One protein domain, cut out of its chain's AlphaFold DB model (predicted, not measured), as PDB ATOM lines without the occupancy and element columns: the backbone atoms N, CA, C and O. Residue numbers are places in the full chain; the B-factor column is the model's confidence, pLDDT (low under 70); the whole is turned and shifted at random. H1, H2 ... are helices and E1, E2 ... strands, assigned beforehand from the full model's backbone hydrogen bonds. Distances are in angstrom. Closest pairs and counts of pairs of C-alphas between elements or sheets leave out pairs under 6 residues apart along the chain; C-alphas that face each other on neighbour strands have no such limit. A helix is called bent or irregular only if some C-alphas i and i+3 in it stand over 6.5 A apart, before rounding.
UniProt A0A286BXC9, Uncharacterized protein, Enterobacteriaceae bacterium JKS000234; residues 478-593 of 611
ATOM      1  N   THR A 478     -21.900  -1.053  28.842       84.38
ATOM      2  CA  THR A 478     -20.515  -0.551  28.898       84.38
ATOM      3  C   THR A 478     -20.322   0.526  29.965       84.38
ATOM      4  O   THR A 478     -19.507   0.328  30.861       84.38
ATOM      5  N   ASP A 479     -21.125   1.590  29.979       84.06
ATOM      6  CA  ASP A 479     -21.007   2.715  30.928       84.06
ATOM      7  C   ASP A 479     -21.173   2.281  32.394       84.06
ATOM      8  O   ASP A 479     -20.626   2.888  33.315       84.06
ATOM      9  N   LYS A 480     -21.926   1.200  32.626       82.19
ATOM     10  CA  LYS A 480     -22.148   0.602  33.953       82.19
ATOM     11  C   LYS A 480     -21.085  -0.446  34.312       82.19
ATOM     12  O   LYS A 480     -20.891  -0.738  35.490       82.19
ATOM     13  N   LEU A 481     -20.411  -1.019  33.315       83.00
ATOM     14  CA  LEU A 481     -19.346  -2.012  33.457       83.00
ATOM     15  C   LEU A 481     -17.977  -1.350  33.666       83.00
ATOM     16  O   LEU A 481     -17.202  -1.804  34.508       83.00
ATOM     17  N   SER A 482     -17.695  -0.264  32.944       85.06
ATOM     18  CA  SER A 482     -16.428   0.468  32.984       85.06
ATOM     19  C   SER A 482     -16.020   0.907  34.399       85.06
ATOM     20  O   SER A 482     -14.900   0.585  34.794       85.06
ATOM     21  N   PRO A 483     -16.895   1.495  35.246       80.88
ATOM     22  CA  PRO A 483     -16.556   1.803  36.637       80.88
ATOM     23  C   PRO A 483     -16.197   0.564  37.467       80.88
ATOM     24  O   PRO A 483     -15.325   0.637  38.325       80.88
ATOM     25  N   VAL A 484     -16.830  -0.586  37.207       79.56
ATOM     26  CA  VAL A 484     -16.545  -1.844  37.921       79.56
ATOM     27  C   VAL A 484     -15.184  -2.408  37.508       79.56
ATOM     28  O   VAL A 484     -14.438  -2.874  38.366       79.56
ATOM     29  N   ILE A 485     -14.836  -2.327  36.219       82.88
ATOM     30  CA  ILE A 485     -13.513  -2.716  35.712       82.88
ATOM     31  C   ILE A 485     -12.436  -1.773  36.259       82.88
ATOM     32  O   ILE A 485     -11.449  -2.251  36.818       82.88
ATOM     33  N   GLN A 486     -12.653  -0.456  36.184       83.00
ATOM     34  CA  GLN A 486     -11.740   0.538  36.746       83.00
ATOM     35  C   GLN A 486     -11.525   0.328  38.245       83.00
ATOM     36  O   GLN A 486     -10.384   0.372  38.692       83.00
ATOM     37  N   GLN A 487     -12.584   0.075  39.022       78.38
ATOM     38  CA  GLN A 487     -12.463  -0.181  40.456       78.38
ATOM     39  C   GLN A 487     -11.695  -1.485  40.713       78.38
ATOM     40  O   GLN A 487     -10.759  -1.497  41.504       78.38
ATOM     41  N   ALA A 488     -12.014  -2.567  39.996       75.50
ATOM     42  CA  ALA A 488     -11.312  -3.844  40.128       75.50
ATOM     43  C   ALA A 488      -9.832  -3.785  39.698       75.50
ATOM     44  O   ALA A 488      -9.037  -4.595  40.174       75.50
ATOM     45  N   TRP A 489      -9.462  -2.839  38.826       79.38
ATOM     46  CA  TRP A 489      -8.082  -2.544  38.433       79.38
ATOM     47  C   TRP A 489      -7.363  -1.622  39.435       79.38
ATOM     48  O   TRP A 489      -6.252  -1.932  39.857       79.38
ATOM     49  N   LYS A 490      -7.997  -0.528  39.874       74.56
ATOM     50  CA  LYS A 490      -7.422   0.461  40.808       74.56
ATOM     51  C   LYS A 490      -7.289  -0.083  42.237       74.56
ATOM     52  O   LYS A 490      -6.248   0.104  42.862       74.56
ATOM     53  N   ASP A 491      -8.287  -0.821  42.726       68.62
ATOM     54  CA  ASP A 491      -8.289  -1.438  44.067       68.62
ATOM     55  C   ASP A 491      -7.465  -2.731  44.134       68.62
ATOM     56  O   ASP A 491      -7.327  -3.333  45.204       68.62
ATOM     57  N   ALA A 492      -6.926  -3.209  43.009       66.00
ATOM     58  CA  ALA A 492      -6.093  -4.400  42.972       66.00
ATOM     59  C   ALA A 492      -4.703  -4.124  43.565       66.00
ATOM     60  O   ALA A 492      -3.695  -4.108  42.866       66.00
ATOM     61  N   GLN A 493      -4.642  -3.961  44.884       69.31
ATOM     62  CA  GLN A 493      -3.385  -3.964  45.614       69.31
ATOM     63  C   GLN A 493      -2.744  -5.354  45.566       69.31
ATOM     64  O   GLN A 493      -3.413  -6.388  45.662       69.31
ATOM     65  N   VAL A 494      -1.428  -5.365  45.386       70.88
ATOM     66  CA  VAL A 494      -0.615  -6.557  45.161       70.88
ATOM     67  C   VAL A 494       0.541  -6.545  46.148       70.88
ATOM     68  O   VAL A 494       1.288  -5.569  46.203       70.88
ATOM     69  N   THR A 495       0.718  -7.622  46.915       70.81
ATOM     70  CA  THR A 495       1.868  -7.761  47.817       70.81
ATOM     71  C   THR A 495       3.142  -7.951  46.991       70.81
ATOM     72  O   THR A 495       3.413  -9.037  46.474       70.81
ATOM     73  N   THR A 496       3.922  -6.885  46.831       67.31
ATOM     74  CA  THR A 496       5.151  -6.860  46.026       67.31
ATOM     75  C   THR A 496       6.360  -7.413  46.769       67.31
ATOM     76  O   THR A 496       7.291  -7.893  46.121       67.31
ATOM     77  N   GLY A 497       6.329  -7.423  48.103       63.25
ATOM     78  CA  GLY A 497       7.390  -7.974  48.939       63.25
ATOM     79  C   GLY A 497       7.065  -7.931  50.431       63.25
ATOM     80  O   GLY A 497       5.946  -7.621  50.842       63.25
ATOM     81  N   PHE A 498       8.072  -8.229  51.246       61.56
ATOM     82  CA  PHE A 498       8.014  -8.145  52.702       61.56
ATOM     83  C   PHE A 498       9.239  -7.374  53.198       61.56
ATOM     84  O   PHE A 498      10.368  -7.723  52.852       61.56
ATOM     85  N   THR A 499       9.027  -6.349  54.017       56.22
ATOM     86  CA  THR A 499      10.094  -5.588  54.676       56.22
ATOM     87  C   THR A 499      10.170  -5.950  56.148       56.22
ATOM     88  O   THR A 499       9.160  -5.979  56.847       56.22
ATOM     89  N   VAL A 500      11.384  -6.214  56.623       55.28
ATOM     90  CA  VAL A 500      11.650  -6.508  58.031       55.28
ATOM     91  C   VAL A 500      11.965  -5.199  58.749       55.28
ATOM     92  O   VAL A 500      13.060  -4.656  58.597       55.28
ATOM     93  N   ASP A 501      11.013  -4.688  59.526       59.53
ATOM     94  CA  ASP A 501      11.234  -3.545  60.410       59.53
ATOM     95  C   ASP A 501      11.945  -4.034  61.681       59.53
ATOM     96  O   ASP A 501      11.357  -4.659  62.569       59.53
ATOM     97  N   THR A 502      13.251  -3.770  61.741       59.03
ATOM     98  CA  THR A 502      14.117  -4.102  62.878       59.03
ATOM     99  C   THR A 502      14.046  -3.080  64.017       59.03
ATOM    100  O   THR A 502      14.579  -3.348  65.093       59.03
ATOM    101  N   ALA A 503      13.385  -1.932  63.821       60.09
ATOM    102  CA  ALA A 503      13.230  -0.887  64.832       60.09
ATOM    103  C   ALA A 503      11.950  -1.066  65.673       60.09
ATOM    104  O   ALA A 503      11.942  -0.744  66.865       60.09
ATOM    105  N   LYS A 504      10.874  -1.618  65.096       56.19
ATOM    106  CA  LYS A 504       9.642  -1.953  65.831       56.19
ATOM    107  C   LYS A 504       9.728  -3.347  66.463       56.19
ATOM    108  O   LYS A 504       9.743  -4.353  65.756       56.19
ATOM    109  N   LYS A 505       9.666  -3.434  67.799       56.22
ATOM    110  CA  LYS A 505       9.470  -4.715  68.511       56.22
ATOM    111  C   LYS A 505       8.147  -5.379  68.107       56.22
ATOM    112  O   LYS A 505       7.131  -4.696  67.977       56.22
ATOM    113  N   SER A 506       8.151  -6.706  67.962       57.22
ATOM    114  CA  SER A 506       6.932  -7.505  67.776       57.22
ATOM    115  C   SER A 506       5.893  -7.197  68.859       57.22
ATOM    116  O   SER A 506       6.232  -7.144  70.043       57.22
ATOM    117  N   GLN A 507       4.622  -7.057  68.466       55.09
ATOM    118  CA  GLN A 507       3.499  -6.846  69.397       55.09
ATOM    119  C   GLN A 507       3.351  -7.978  70.431       55.09
ATOM    120  O   GLN A 507       2.772  -7.769  71.492       55.09
ATOM    121  N   TYR A 508       3.923  -9.153  70.151       58.69
ATOM    122  CA  TYR A 508       3.910 -10.324  71.029       58.69
ATOM    123  C   TYR A 508       5.194 -10.475  71.867       58.69
ATOM    124  O   TYR A 508       5.370 -11.485  72.542       58.69
ATOM    125  N   ASN A 509       6.104  -9.492  71.816       51.50
ATOM    126  CA  ASN A 509       7.360  -9.413  72.581       51.50
ATOM    127  C   ASN A 509       8.281 -10.657  72.484       51.50
ATOM    128  O   ASN A 509       9.162 -10.863  73.318       51.50
ATOM    129  N   VAL A 510       8.101 -11.467  71.438       52.78
ATOM    130  CA  VAL A 510       9.026 -12.522  71.004       52.78
ATOM    131  C   VAL A 510      10.081 -11.928  70.069       52.78
ATOM    132  O   VAL A 510       9.789 -10.998  69.321       52.78
ATOM    133  N   GLY A 511      11.306 -12.463  70.102       52.16
ATOM    134  CA  GLY A 511      12.505 -11.902  69.452       52.16
ATOM    135  C   GLY A 511      12.553 -11.933  67.916       52.16
ATOM    136  O   GLY A 511      13.642 -11.948  67.349       52.16
ATOM    137  N   PHE A 512      11.404 -11.950  67.244       49.94
ATOM    138  CA  PHE A 512      11.291 -11.814  65.795       49.94
ATOM    139  C   PHE A 512      11.001 -10.351  65.439       49.94
ATOM    140  O   PHE A 512      10.178  -9.697  66.084       49.94
ATOM    141  N   ALA A 513      11.681  -9.830  64.418       56.72
ATOM    142  CA  ALA A 513      11.407  -8.499  63.881       56.72
ATOM    143  C   ALA A 513      10.028  -8.457  63.193       56.72
ATOM    144  O   ALA A 513       9.552  -9.480  62.690       56.72
ATOM    145  N   ASN A 514       9.377  -7.290  63.172       54.44
ATOM    146  CA  ASN A 514       8.079  -7.161  62.509       54.44
ATOM    147  C   ASN A 514       8.253  -7.273  60.993       54.44
ATOM    148  O   ASN A 514       9.073  -6.577  60.396       54.44
ATOM    149  N   VAL A 515       7.456  -8.136  60.367       58.09
ATOM    150  CA  VAL A 515       7.418  -8.290  58.913       58.09
ATOM    151  C   VAL A 515       6.226  -7.495  58.386       58.09
ATOM    152  O   VAL A 515       5.083  -7.935  58.496       58.09
ATOM    153  N   GLU A 516       6.485  -6.315  57.827       57.97
ATOM    154  CA  GLU A 516       5.469  -5.505  57.154       57.97
ATOM    155  C   GLU A 516       5.353  -5.934  55.683       57.97
ATOM    156  O   GLU A 516       6.354  -6.159  54.998       57.97
ATOM    157  N   GLN A 517       4.122  -6.078  55.183       65.12
ATOM    158  CA  GLN A 517       3.879  -6.374  53.770       65.12
ATOM    159  C   GLN A 517       4.049  -5.103  52.940       65.12
ATOM    160  O   GLN A 517       3.349  -4.119  53.169       65.12
ATOM    161  N   GLN A 518       4.915  -5.142  51.928       65.69
ATOM    162  CA  GLN A 518       4.916  -4.114  50.895       65.69
ATOM    163  C   GLN A 518       3.790  -4.408  49.912       65.69
ATOM    164  O   GLN A 518       3.737  -5.487  49.319       65.69
ATOM    165  N   GLN A 519       2.896  -3.439  49.742       71.31
ATOM    166  CA  GLN A 519       1.811  -3.480  48.771       71.31
ATOM    167  C   GLN A 519       2.025  -2.383  47.727       71.31
ATOM    168  O   GLN A 519       2.440  -1.271  48.051       71.31
ATOM    169  N   SER A 520       1.736  -2.699  46.468       69.31
ATOM    170  CA  SER A 520       1.695  -1.744  45.359       69.31
ATOM    171  C   SER A 520       0.334  -1.825  44.675       69.31
ATOM    172  O   SER A 520      -0.334  -2.855  44.760       69.31
ATOM    173  N   ALA A 521      -0.090  -0.758  44.004       71.19
ATOM    174  CA  ALA A 521      -1.256  -0.811  43.129       71.19
ATOM    175  C   ALA A 521      -0.972  -1.710  41.905       71.19
ATOM    176  O   ALA A 521       0.187  -1.988  41.575       71.19
ATOM    177  N   ALA A 522      -2.024  -2.209  41.247       68.81
ATOM    178  CA  ALA A 522      -1.881  -3.164  40.146       68.81
ATOM    179  C   ALA A 522      -1.024  -2.617  39.005       68.81
ATOM    180  O   ALA A 522      -0.172  -3.331  38.489       68.81
ATOM    181  N   ASP A 523      -1.183  -1.344  38.663       71.75
ATOM    182  CA  ASP A 523      -0.383  -0.647  37.659       71.75
ATOM    183  C   ASP A 523       1.121  -0.585  37.997       71.75
ATOM    184  O   ASP A 523       1.941  -0.450  37.090       71.75
ATOM    185  N   GLY A 524       1.517  -0.749  39.262       78.25
ATOM    186  CA  GLY A 524       2.915  -0.845  39.688       78.25
ATOM    187  C   GLY A 524       3.569  -2.208  39.416       78.25
ATOM    188  O   GLY A 524       4.747  -2.261  39.057       78.25
ATOM    189  N   ALA A 525       2.819  -3.309  39.552       82.00
ATOM    190  CA  ALA A 525       3.355  -4.681  39.523       82.00
ATOM    191  C   ALA A 525       2.826  -5.567  38.376       82.00
ATOM    192  O   ALA A 525       3.409  -6.611  38.076       82.00
ATOM    193  N   LEU A 526       1.740  -5.157  37.727       85.19
ATOM    194  CA  LEU A 526       1.056  -5.857  36.644       85.19
ATOM    195  C   LEU A 526       1.018  -4.984  35.388       85.19
ATOM    196  O   LEU A 526       0.984  -3.756  35.442       85.19
ATOM    197  N   GLU A 527       0.998  -5.640  34.238       88.31
ATOM    198  CA  GLU A 527       0.686  -5.035  32.950       88.31
ATOM    199  C   GLU A 527      -0.406  -5.853  32.262       88.31
ATOM    200  O   GLU A 527      -0.531  -7.062  32.481       88.31
ATOM    201  N   TYR A 528      -1.206  -5.192  31.434       90.00
ATOM    202  CA  TYR A 528      -2.147  -5.859  30.548       90.00
ATOM    203  C   TYR A 528      -1.621  -5.818  29.114       90.00
ATOM    204  O   TYR A 528      -0.948  -4.877  28.701       90.00
ATOM    205  N   THR A 529      -1.931  -6.852  28.340       89.50
ATOM    206  CA  THR A 529      -1.696  -6.871  26.896       89.50
ATOM    207  C   THR A 529      -2.929  -7.395  26.189       89.50
ATOM    208  O   THR A 529      -3.429  -8.460  26.550       89.50
ATOM    209  N   PHE A 530      -3.383  -6.685  25.163       89.56
ATOM    210  CA  PHE A 530      -4.412  -7.167  24.251       89.56
ATOM    211  C   PHE A 530      -3.747  -7.762  23.005       89.56
ATOM    212  O   PHE A 530      -2.883  -7.123  22.403       89.56
ATOM    213  N   ARG A 531      -4.079  -9.012  22.661       85.62
ATOM    214  CA  ARG A 531      -3.627  -9.692  21.434       85.62
ATOM    215  C   ARG A 531      -4.693 -10.669  20.953       85.62
ATOM    216  O   ARG A 531      -5.297 -11.359  21.770       85.62
ATOM    217  N   ASN A 532      -4.880 -10.773  19.637       77.44
ATOM    218  CA  ASN A 532      -5.767 -11.752  18.989       77.44
ATOM    219  C   ASN A 532      -7.189 -11.785  19.596       77.44
ATOM    220  O   ASN A 532      -7.734 -12.854  19.877       77.44
ATOM    221  N   GLY A 533      -7.774 -10.616  19.877       77.56
ATOM    222  CA  GLY A 533      -9.106 -10.533  20.483       77.56
ATOM    223  C   GLY A 533      -9.181 -11.011  21.939       77.56
ATOM    224  O   GLY A 533     -10.239 -11.495  22.364       77.56
ATOM    225  N   SER A 534      -8.073 -10.946  22.688       86.62
ATOM    226  CA  SER A 534      -8.012 -11.304  24.106       86.62
ATOM    227  C   SER A 534      -7.095 -10.390  24.922       86.62
ATOM    228  O   SER A 534      -5.901 -10.272  24.650       86.62
ATOM    229  N   LEU A 535      -7.644  -9.824  25.996       90.88
ATOM    230  CA  LEU A 535      -6.921  -9.169  27.077       90.88
ATOM    231  C   LEU A 535      -6.305 -10.206  28.022       90.88
ATOM    232  O   LEU A 535      -6.997 -11.107  28.504       90.88
ATOM    233  N   THR A 536      -5.029 -10.039  28.356       90.81
ATOM    234  CA  THR A 536      -4.349 -10.823  29.394       90.81
ATOM    235  C   THR A 536      -3.562  -9.925  30.340       90.81
ATOM    236  O   THR A 536      -2.715  -9.155  29.891       90.81
ATOM    237  N   PHE A 537      -3.787 -10.078  31.642       90.81
ATOM    238  CA  PHE A 537      -2.966  -9.502  32.705       90.81
ATOM    239  C   PHE A 537      -1.775 -10.412  33.002       90.81
ATOM    240  O   PHE A 537      -1.923 -11.637  33.063       90.81
ATOM    241  N   ARG A 538      -0.597  -9.831  33.220       89.94
ATOM    242  CA  ARG A 538       0.632 -10.556  33.565       89.94
ATOM    243  C   ARG A 538       1.516  -9.732  34.512       89.94
ATOM    244  O   ARG A 538       1.391  -8.507  34.527       89.94
ATOM    245  N   PRO A 539       2.400 -10.365  35.303       88.19
ATOM    246  CA  PRO A 539       3.414  -9.644  36.066       88.19
ATOM    247  C   PRO A 539       4.276  -8.766  35.157       88.19
ATOM    248  O   PRO A 539       4.675  -9.198  34.074       88.19
ATOM    249  N   LYS A 540       4.597  -7.553  35.614       89.31
ATOM    250  CA  LYS A 540       5.647  -6.736  34.998       89.31
ATOM    251  C   LYS A 540       7.012  -7.389  35.199       89.31
ATOM    252  O   LYS A 540       7.237  -8.109  36.177       89.31
ATOM    253  N   LYS A 541       7.947  -7.082  34.296       85.81
ATOM    254  CA  LYS A 541       9.348  -7.510  34.391       85.81
ATOM    255  C   LYS A 541       9.918  -7.187  35.778       85.81
ATOM    256  O   LYS A 541       9.820  -6.048  36.229       85.81
ATOM    257  N   GLY A 542      10.509  -8.183  36.438       82.44
ATOM    258  CA  GLY A 542      10.992  -8.074  37.824       82.44
ATOM    259  C   GLY A 542      10.010  -8.565  38.900       82.44
ATOM    260  O   GLY A 542      10.446  -8.876  40.003       82.44
ATOM    261  N   TYR A 543       8.724  -8.734  38.575       83.44
ATOM    262  CA  TYR A 543       7.720  -9.367  39.447       83.44
ATOM    263  C   TYR A 543       7.292 -10.767  38.977       83.44
ATOM    264  O   TYR A 543       6.461 -11.410  39.615       83.44
ATOM    265  N   GLU A 544       7.887 -11.267  37.892       85.12
ATOM    266  CA  GLU A 544       7.576 -12.551  37.238       85.12
ATOM    267  C   GLU A 544       7.679 -13.768  38.171       85.12
ATOM    268  O   GLU A 544       6.991 -14.760  37.952       85.12
ATOM    269  N   GLY A 545       8.509 -13.692  39.218       77.06
ATOM    270  CA  GLY A 545       8.670 -14.741  40.230       77.06
ATOM    271  C   GLY A 545       7.848 -14.556  41.513       77.06
ATOM    272  O   GLY A 545       7.952 -15.396  42.402       77.06
ATOM    273  N   ASN A 546       7.067 -13.476  41.662       78.75
ATOM    274  CA  ASN A 546       6.302 -13.212  42.886       78.75
ATOM    275  C   ASN A 546       4.939 -13.950  42.848       78.75
ATOM    276  O   ASN A 546       4.079 -13.594  42.035       78.75
ATOM    277  N   PRO A 547       4.675 -14.923  43.750       74.88
ATOM    278  CA  PRO A 547       3.435 -15.702  43.734       74.88
ATOM    279  C   PRO A 547       2.164 -14.874  43.952       74.88
ATOM    280  O   PRO A 547       1.130 -15.197  43.371       74.88
ATOM    281  N   ALA A 548       2.221 -13.798  44.744       73.44
ATOM    282  CA  ALA A 548       1.075 -12.918  44.976       73.44
ATOM    283  C   ALA A 548       0.742 -12.083  43.729       73.44
ATOM    284  O   ALA A 548      -0.432 -11.896  43.408       73.44
ATOM    285  N   VAL A 549       1.762 -11.650  42.978       80.12
ATOM    286  CA  VAL A 549       1.580 -10.940  41.701       80.12
ATOM    287  C   VAL A 549       1.020 -11.883  40.634       80.12
ATOM    288  O   VAL A 549       0.060 -11.527  39.955       80.12
ATOM    289  N   ILE A 550       1.528 -13.117  40.534       82.00
ATOM    290  CA  ILE A 550       0.980 -14.149  39.634       82.00
ATOM    291  C   ILE A 550      -0.478 -14.476  39.996       82.00
ATOM    292  O   ILE A 550      -1.343 -14.506  39.118       82.00
ATOM    293  N   ALA A 551      -0.776 -14.684  41.283       78.12
ATOM    294  CA  ALA A 551      -2.130 -14.965  41.753       78.12
ATOM    295  C   ALA A 551      -3.089 -13.808  41.437       78.12
ATOM    296  O   ALA A 551      -4.200 -14.050  40.966       78.12
ATOM    297  N   LYS A 552      -2.654 -12.551  41.610       82.81
ATOM    298  CA  LYS A 552      -3.484 -11.392  41.268       82.81
ATOM    299  C   LYS A 552      -3.659 -11.217  39.758       82.81
ATOM    300  O   LYS A 552      -4.768 -10.924  39.323       82.81
ATOM    301  N   ALA A 553      -2.634 -11.485  38.947       85.50
ATOM    302  CA  ALA A 553      -2.783 -11.553  37.492       85.50
ATOM    303  C   ALA A 553      -3.840 -12.600  37.090       85.50
ATOM    304  O   ALA A 553      -4.690 -12.332  36.244       85.50
ATOM    305  N   SER A 554      -3.833 -13.776  37.729       84.25
ATOM    306  CA  SER A 554      -4.838 -14.827  37.514       84.25
ATOM    307  C   SER A 554      -6.252 -14.374  37.910       84.25
ATOM    308  O   SER A 554      -7.183 -14.536  37.125       84.25
ATOM    309  N   ASP A 555      -6.406 -13.723  39.066       83.00
ATOM    310  CA  ASP A 555      -7.675 -13.149  39.549       83.00
ATOM    311  C   ASP A 555      -8.276 -12.134  38.556       83.00
ATOM    312  O   ASP A 555      -9.458 -12.211  38.214       83.00
ATOM    313  N   LEU A 556      -7.453 -11.223  38.019       84.69
ATOM    314  CA  LEU A 556      -7.886 -10.256  37.001       84.69
ATOM    315  C   LEU A 556      -8.196 -10.929  35.652       84.69
ATOM    316  O   LEU A 556      -9.178 -10.568  35.003       84.69
ATOM    317  N   ASN A 557      -7.432 -11.952  35.253       86.75
ATOM    318  CA  ASN A 557      -7.722 -12.753  34.055       86.75
ATOM    319  C   ASN A 557      -9.026 -13.560  34.169       86.75
ATOM    320  O   ASN A 557      -9.669 -13.814  33.154       86.75
ATOM    321  N   GLN A 558      -9.438 -13.956  35.376       82.00
ATOM    322  CA  GLN A 558     -10.719 -14.633  35.605       82.00
ATOM    323  C   GLN A 558     -11.897 -13.653  35.669       82.00
ATOM    324  O   GLN A 558     -12.988 -13.984  35.210       82.00
ATOM    325  N   LYS A 559     -11.698 -12.455  36.238       79.19
ATOM    326  CA  LYS A 559     -12.785 -11.499  36.516       79.19
ATOM    327  C   LYS A 559     -12.961 -10.418  35.452       79.19
ATOM    328  O   LYS A 559     -14.092 -10.143  35.073       79.19
ATOM    329  N   ILE A 560     -11.876  -9.801  34.982       85.25
ATOM    330  CA  ILE A 560     -11.920  -8.633  34.087       85.25
ATOM    331  C   ILE A 560     -11.803  -9.043  32.620       85.25
ATOM    332  O   ILE A 560     -12.630  -8.626  31.809       85.25
ATOM    333  N   SER A 561     -10.814  -9.872  32.263       86.00
ATOM    334  CA  SER A 561     -10.567 -10.227  30.855       86.00
ATOM    335  C   SER A 561     -11.802 -10.766  30.117       86.00
ATOM    336  O   SER A 561     -12.034 -10.318  28.994       86.00
ATOM    337  N   PRO A 562     -12.655 -11.642  30.691       86.88
ATOM    338  CA  PRO A 562     -13.847 -12.126  29.993       86.88
ATOM    339  C   PRO A 562     -14.871 -11.019  29.713       86.88
ATOM    340  O   PRO A 562     -15.576 -11.088  28.710       86.88
ATOM    341  N   LEU A 563     -14.946  -9.998  30.573       85.19
ATOM    342  CA  LEU A 563     -15.872  -8.873  30.433       85.19
ATOM    343  C   LEU A 563     -15.418  -7.941  29.304       85.19
ATOM    344  O   LEU A 563     -16.200  -7.674  28.392       85.19
ATOM    345  N   VAL A 564     -14.141  -7.538  29.309       88.56
ATOM    346  CA  VAL A 564     -13.537  -6.716  28.242       88.56
ATOM    347  C   VAL A 564     -13.601  -7.442  26.897       88.56
ATOM    348  O   VAL A 564     -14.092  -6.888  25.914       88.56
ATOM    349  N   ASN A 565     -13.182  -8.712  26.855       91.25
ATOM    350  CA  ASN A 565     -13.187  -9.514  25.630       91.25
ATOM    351  C   ASN A 565     -14.598  -9.663  25.045       91.25
ATOM    352  O   ASN A 565     -14.750  -9.634  23.825       91.25
ATOM    353  N   LYS A 566     -15.628  -9.802  25.892       90.56
ATOM    354  CA  LYS A 566     -17.025  -9.878  25.445       90.56
ATOM    355  C   LYS A 566     -17.467  -8.572  24.783       90.56
ATOM    356  O   LYS A 566     -17.996  -8.624  23.677       90.56
ATOM    357  N   THR A 567     -17.214  -7.419  25.407       89.69
ATOM    358  CA  THR A 567     -17.591  -6.109  24.842       89.69
ATOM    359  C   THR A 567     -16.887  -5.845  23.511       89.69
ATOM    360  O   THR A 567     -17.542  -5.520  22.524       89.69
ATOM    361  N   VAL A 568     -15.570  -6.071  23.452       92.19
ATOM    362  CA  VAL A 568     -14.757  -5.852  22.244       92.19
ATOM    363  C   VAL A 568     -15.205  -6.747  21.082       92.19
ATOM    364  O   VAL A 568     -15.346  -6.270  19.956       92.19
ATOM    365  N   ARG A 569     -15.483  -8.033  21.343       93.31
ATOM    366  CA  ARG A 569     -15.983  -8.966  20.318       93.31
ATOM    367  C   ARG A 569     -17.397  -8.624  19.863       93.31
ATOM    368  O   ARG A 569     -17.653  -8.646  18.667       93.31
ATOM    369  N   ALA A 570     -18.297  -8.277  20.785       92.06
ATOM    370  CA  ALA A 570     -19.658  -7.873  20.438       92.06
ATOM    371  C   ALA A 570     -19.670  -6.650  19.504       92.06
ATOM    372  O   ALA A 570     -20.385  -6.666  18.504       92.06
ATOM    373  N   ALA A 571     -18.838  -5.638  19.778       90.50
ATOM    374  CA  ALA A 571     -18.697  -4.463  18.918       90.50
ATOM    375  C   ALA A 571     -18.145  -4.816  17.521       90.50
ATOM    376  O   ALA A 571     -18.731  -4.428  16.512       90.50
ATOM    377  N   ALA A 572     -17.068  -5.608  17.444       91.56
ATOM    378  CA  ALA A 572     -16.479  -6.014  16.162       91.56
ATOM    379  C   ALA A 572     -17.456  -6.853  15.315       91.56
ATOM    380  O   ALA A 572     -17.639  -6.602  14.123       91.56
ATOM    381  N   HIS A 573     -18.163  -7.802  15.937       93.19
ATOM    382  CA  HIS A 573     -19.128  -8.641  15.229       93.19
ATOM    383  C   HIS A 573     -20.403  -7.878  14.819       93.19
ATOM    384  O   HIS A 573     -20.994  -8.223  13.797       93.19
ATOM    385  N   LEU A 574     -20.822  -6.829  15.544       89.94
ATOM    386  CA  LEU A 574     -21.894  -5.920  15.099       89.94
ATOM    387  C   LEU A 574     -21.517  -5.206  13.791       89.94
ATOM    388  O   LEU A 574     -22.300  -5.238  12.834       89.94
ATOM    389  N   GLU A 575     -20.286  -4.684  13.711       88.12
ATOM    390  CA  GLU A 575     -19.690  -4.165  12.469       88.12
ATOM    391  C   GLU A 575     -19.428  -5.264  11.409       88.12
ATOM    392  O   GLU A 575     -19.120  -4.954  10.260       88.12
ATOM    393  N   GLY A 576     -19.565  -6.549  11.759       88.81
ATOM    394  CA  GLY A 576     -19.366  -7.692  10.862       88.81
ATOM    395  C   GLY A 576     -17.902  -8.055  10.591       88.81
ATOM    396  O   GLY A 576     -17.623  -8.681   9.571       88.81
ATOM    397  N   ASN A 577     -16.973  -7.668  11.470       90.19
ATOM    398  CA  ASN A 577     -15.534  -7.887  11.304       90.19
ATOM    399  C   ASN A 577     -14.858  -8.498  12.553       90.19
ATOM    400  O   ASN A 577     -15.492  -8.734  13.582       90.19
ATOM    401  N   GLU A 578     -13.558  -8.780  12.436       91.88
ATOM    402  CA  GLU A 578     -12.687  -9.293  13.509       91.88
ATOM    403  C   GLU A 578     -11.643  -8.250  13.960       91.88
ATOM    404  O   GLU A 578     -10.604  -8.609  14.515       91.88
ATOM    405  N   ASP A 579     -11.882  -6.951  13.726       91.69
ATOM    406  CA  ASP A 579     -10.956  -5.870  14.099       91.69
ATOM    407  C   ASP A 579     -11.055  -5.548  15.602       91.69
ATOM    408  O   ASP A 579     -11.455  -4.471  16.055       91.69
ATOM    409  N   PHE A 580     -10.712  -6.553  16.407       93.12
ATOM    410  CA  PHE A 580     -10.750  -6.482  17.859       93.12
ATOM    411  C   PHE A 580      -9.754  -5.456  18.411       93.12
ATOM    412  O   PHE A 580      -9.992  -4.918  19.486       93.12
ATOM    413  N   ASP A 581      -8.660  -5.164  17.701       91.38
ATOM    414  CA  ASP A 581      -7.663  -4.177  18.131       91.38
ATOM    415  C   ASP A 581      -8.190  -2.738  17.984       91.38
ATOM    416  O   ASP A 581      -7.994  -1.923  18.890       91.38
ATOM    417  N   LYS A 582      -8.915  -2.419  16.898       92.31
ATOM    418  CA  LYS A 582      -9.667  -1.158  16.763       92.31
ATOM    419  C   LYS A 582     -10.705  -1.015  17.876       92.31
ATOM    420  O   LYS A 582     -10.767   0.030  18.522       92.31
ATOM    421  N   GLN A 583     -11.504  -2.056  18.120       90.81
ATOM    422  CA  GLN A 583     -12.562  -1.997  19.133       90.81
ATOM    423  C   GLN A 583     -12.012  -1.977  20.567       90.81
ATOM    424  O   GLN A 583     -12.574  -1.293  21.415       90.81
ATOM    425  N   PHE A 584     -10.891  -2.646  20.856       91.50
ATOM    426  CA  PHE A 584     -10.227  -2.529  22.157       91.50
ATOM    427  C   PHE A 584      -9.758  -1.094  22.408       91.50
ATOM    428  O   PHE A 584     -10.121  -0.520  23.430       91.50
ATOM    429  N   LYS A 585      -9.066  -0.470  21.443       89.94
ATOM    430  CA  LYS A 585      -8.624   0.935  21.542       89.94
ATOM    431  C   LYS A 585      -9.779   1.925  21.735       89.94
ATOM    432  O   LYS A 585      -9.587   2.934  22.401       89.94
ATOM    433  N   ARG A 586     -10.969   1.641  21.185       88.00
ATOM    434  CA  ARG A 586     -12.189   2.453  21.385       88.00
ATOM    435  C   ARG A 586     -12.652   2.477  22.849       88.00
ATOM    436  O   ARG A 586     -13.201   3.487  23.260       88.00
ATOM    437  N   TYR A 587     -12.436   1.398  23.609       87.56
ATOM    438  CA  TYR A 587     -12.902   1.255  24.999       87.56
ATOM    439  C   TYR A 587     -11.773   1.241  26.051       87.56
ATOM    440  O   TYR A 587     -12.045   1.165  27.249       87.56
ATOM    441  N   GLU A 588     -10.501   1.282  25.641       88.25
ATOM    442  CA  GLU A 588      -9.338   1.147  26.533       88.25
ATOM    443  C   GLU A 588      -9.308   2.235  27.619       88.25
ATOM    444  O   GLU A 588      -9.152   1.917  28.802       88.25
ATOM    445  N   SER A 589      -9.555   3.494  27.236       84.25
ATOM    446  CA  SER A 589      -9.673   4.636  28.155       84.25
ATOM    447  C   SER A 589     -10.804   4.467  29.167       84.25
ATOM    448  O   SER A 589     -10.661   4.836  30.333       84.25
ATOM    449  N   ASP A 590     -11.919   3.875  28.747       83.25
ATOM    450  CA  ASP A 590     -13.105   3.720  29.587       83.25
ATOM    451  C   ASP A 590     -12.886   2.611  30.622       83.25
ATOM    452  O   ASP A 590     -13.292   2.740  31.778       83.25
ATOM    453  N   PHE A 591     -12.193   1.535  30.239       84.69
ATOM    454  CA  PHE A 591     -11.901   0.406  31.119       84.69
ATOM    455  C   PHE A 591     -10.731   0.653  32.079       84.69
ATOM    456  O   PHE A 591     -10.810   0.232  33.234       84.69
ATOM    457  N   PHE A 592      -9.664   1.331  31.646       83.88
ATOM    458  CA  PHE A 592      -8.428   1.464  32.436       83.88
ATOM    459  C   PHE A 592      -8.095   2.900  32.867       83.88
ATOM    460  O   PHE A 592      -7.240   3.085  33.737       83.88
ATOM    461  N   GLY A 593      -8.825   3.899  32.362       72.81
ATOM    462  CA  GLY A 593      -8.511   5.320  32.516       72.81
ATOM    463  C   GLY A 593      -7.553   5.819  31.433       72.81
ATOM    464  O   GLY A 593      -7.056   5.043  30.618       72.81
TER     465      GLY A 593
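Overview. This is residues 478 to 593 of the 611 residues of an uncharacterized protein of Enterobacteriaceae bacterium JKS000234 (UniProt A0A286BXC9). A long hairpin of two strands, E1 and E2, leaves one end of a helical body as an arm, whose far part, residues 499 to 516, sticks out and makes much of the length. In the body, H3 and then H4 follow each other beside E4 of a short second hairpin, E3 and E4; H5 folds back across H4 near E3, and H1 packs on the end of H5. The printed part has 116 residues, with five named helices and four named strands in the order H1 E1 E2 H2 E3 E4 H3 H4 H5, in two separate antiparallel sheets, E1 - E2 and E3 - E4. The class is mixed, helices and strands. The whole is loose, with a radius of gyration of the C-alphas of 18.7 A and spans of 67 by 27 by 19 A.

Along the chain. H1, residues 478 to 490, begins at C-alpha 478 (-20.515, -0.551, 28.898) and is 17.7 A long. E1, residues 494 to 505, is 25.5 A long and bends by 83 degrees at residue 502; E2, residues 513 to 520, is 22.0 A long. H2 is residues 522 to 525, E3 residues 526 to 531 and E4 residues 534 to 539. H3, residues 547 to 559, is 18.2 A long, and H4, residues 561 to 574, is 19.9 A long. H5, residues 580 to 592, ends at C-alpha 592 (-8.428, 1.464, 32.436); it is irregular, with C-alphas 586 and 589 7.5 A apart.

Arrangement. H1 touches H5, which meets it with residues 590 to 592 alone; the closest C-alphas, of Ser 482 and Phe 591, are 4.9 A apart, at a steep tilt of 65 degrees. The hairpin E1 and E2 is antiparallel at 151 degrees, with N 499 and O 516 within hydrogen-bond range at 2.9 A. The closest C-alphas of E1 and H3, of Thr 495 and Ala 548, are 5.9 A apart. The hairpin E3 and E4 is antiparallel at 153 degrees, with N 529 and O 536 at 2.9 A. The closest C-alphas of E4 and H3, of Phe 537 and Ala 553, are 5.2 A apart; those of E4 and H4, of Leu 535 and Ser 561, 5.4 A. H3 and H4 meet only through their link. H4 touches H5, opposite ways at a steep tilt of 47 degrees, with the C-alphas of Val 568 and Gln 583 closest at 5.4 A. H1 touches H2 with residues 489 to 490 alone, the C-alphas of Trp 489 and Ala 522 closest at 6.5 A. Among the pairs apart are E1 and H5. In H3 and H4 every O i to N i+4 pair is within hydrogen-bond range, in H1 and H5 7 of 9 each; H2 is too short for such a pair.

Size, cuts and confidence. The C-alphas farthest apart, of Asn 509 and Gly 576, are 67.3 A apart. The printed part has no cut, and no link is long. The mean pLDDT of the printed part is 78.6; residues 491 to 493, 496 to 518, 520 and 522 are under 70.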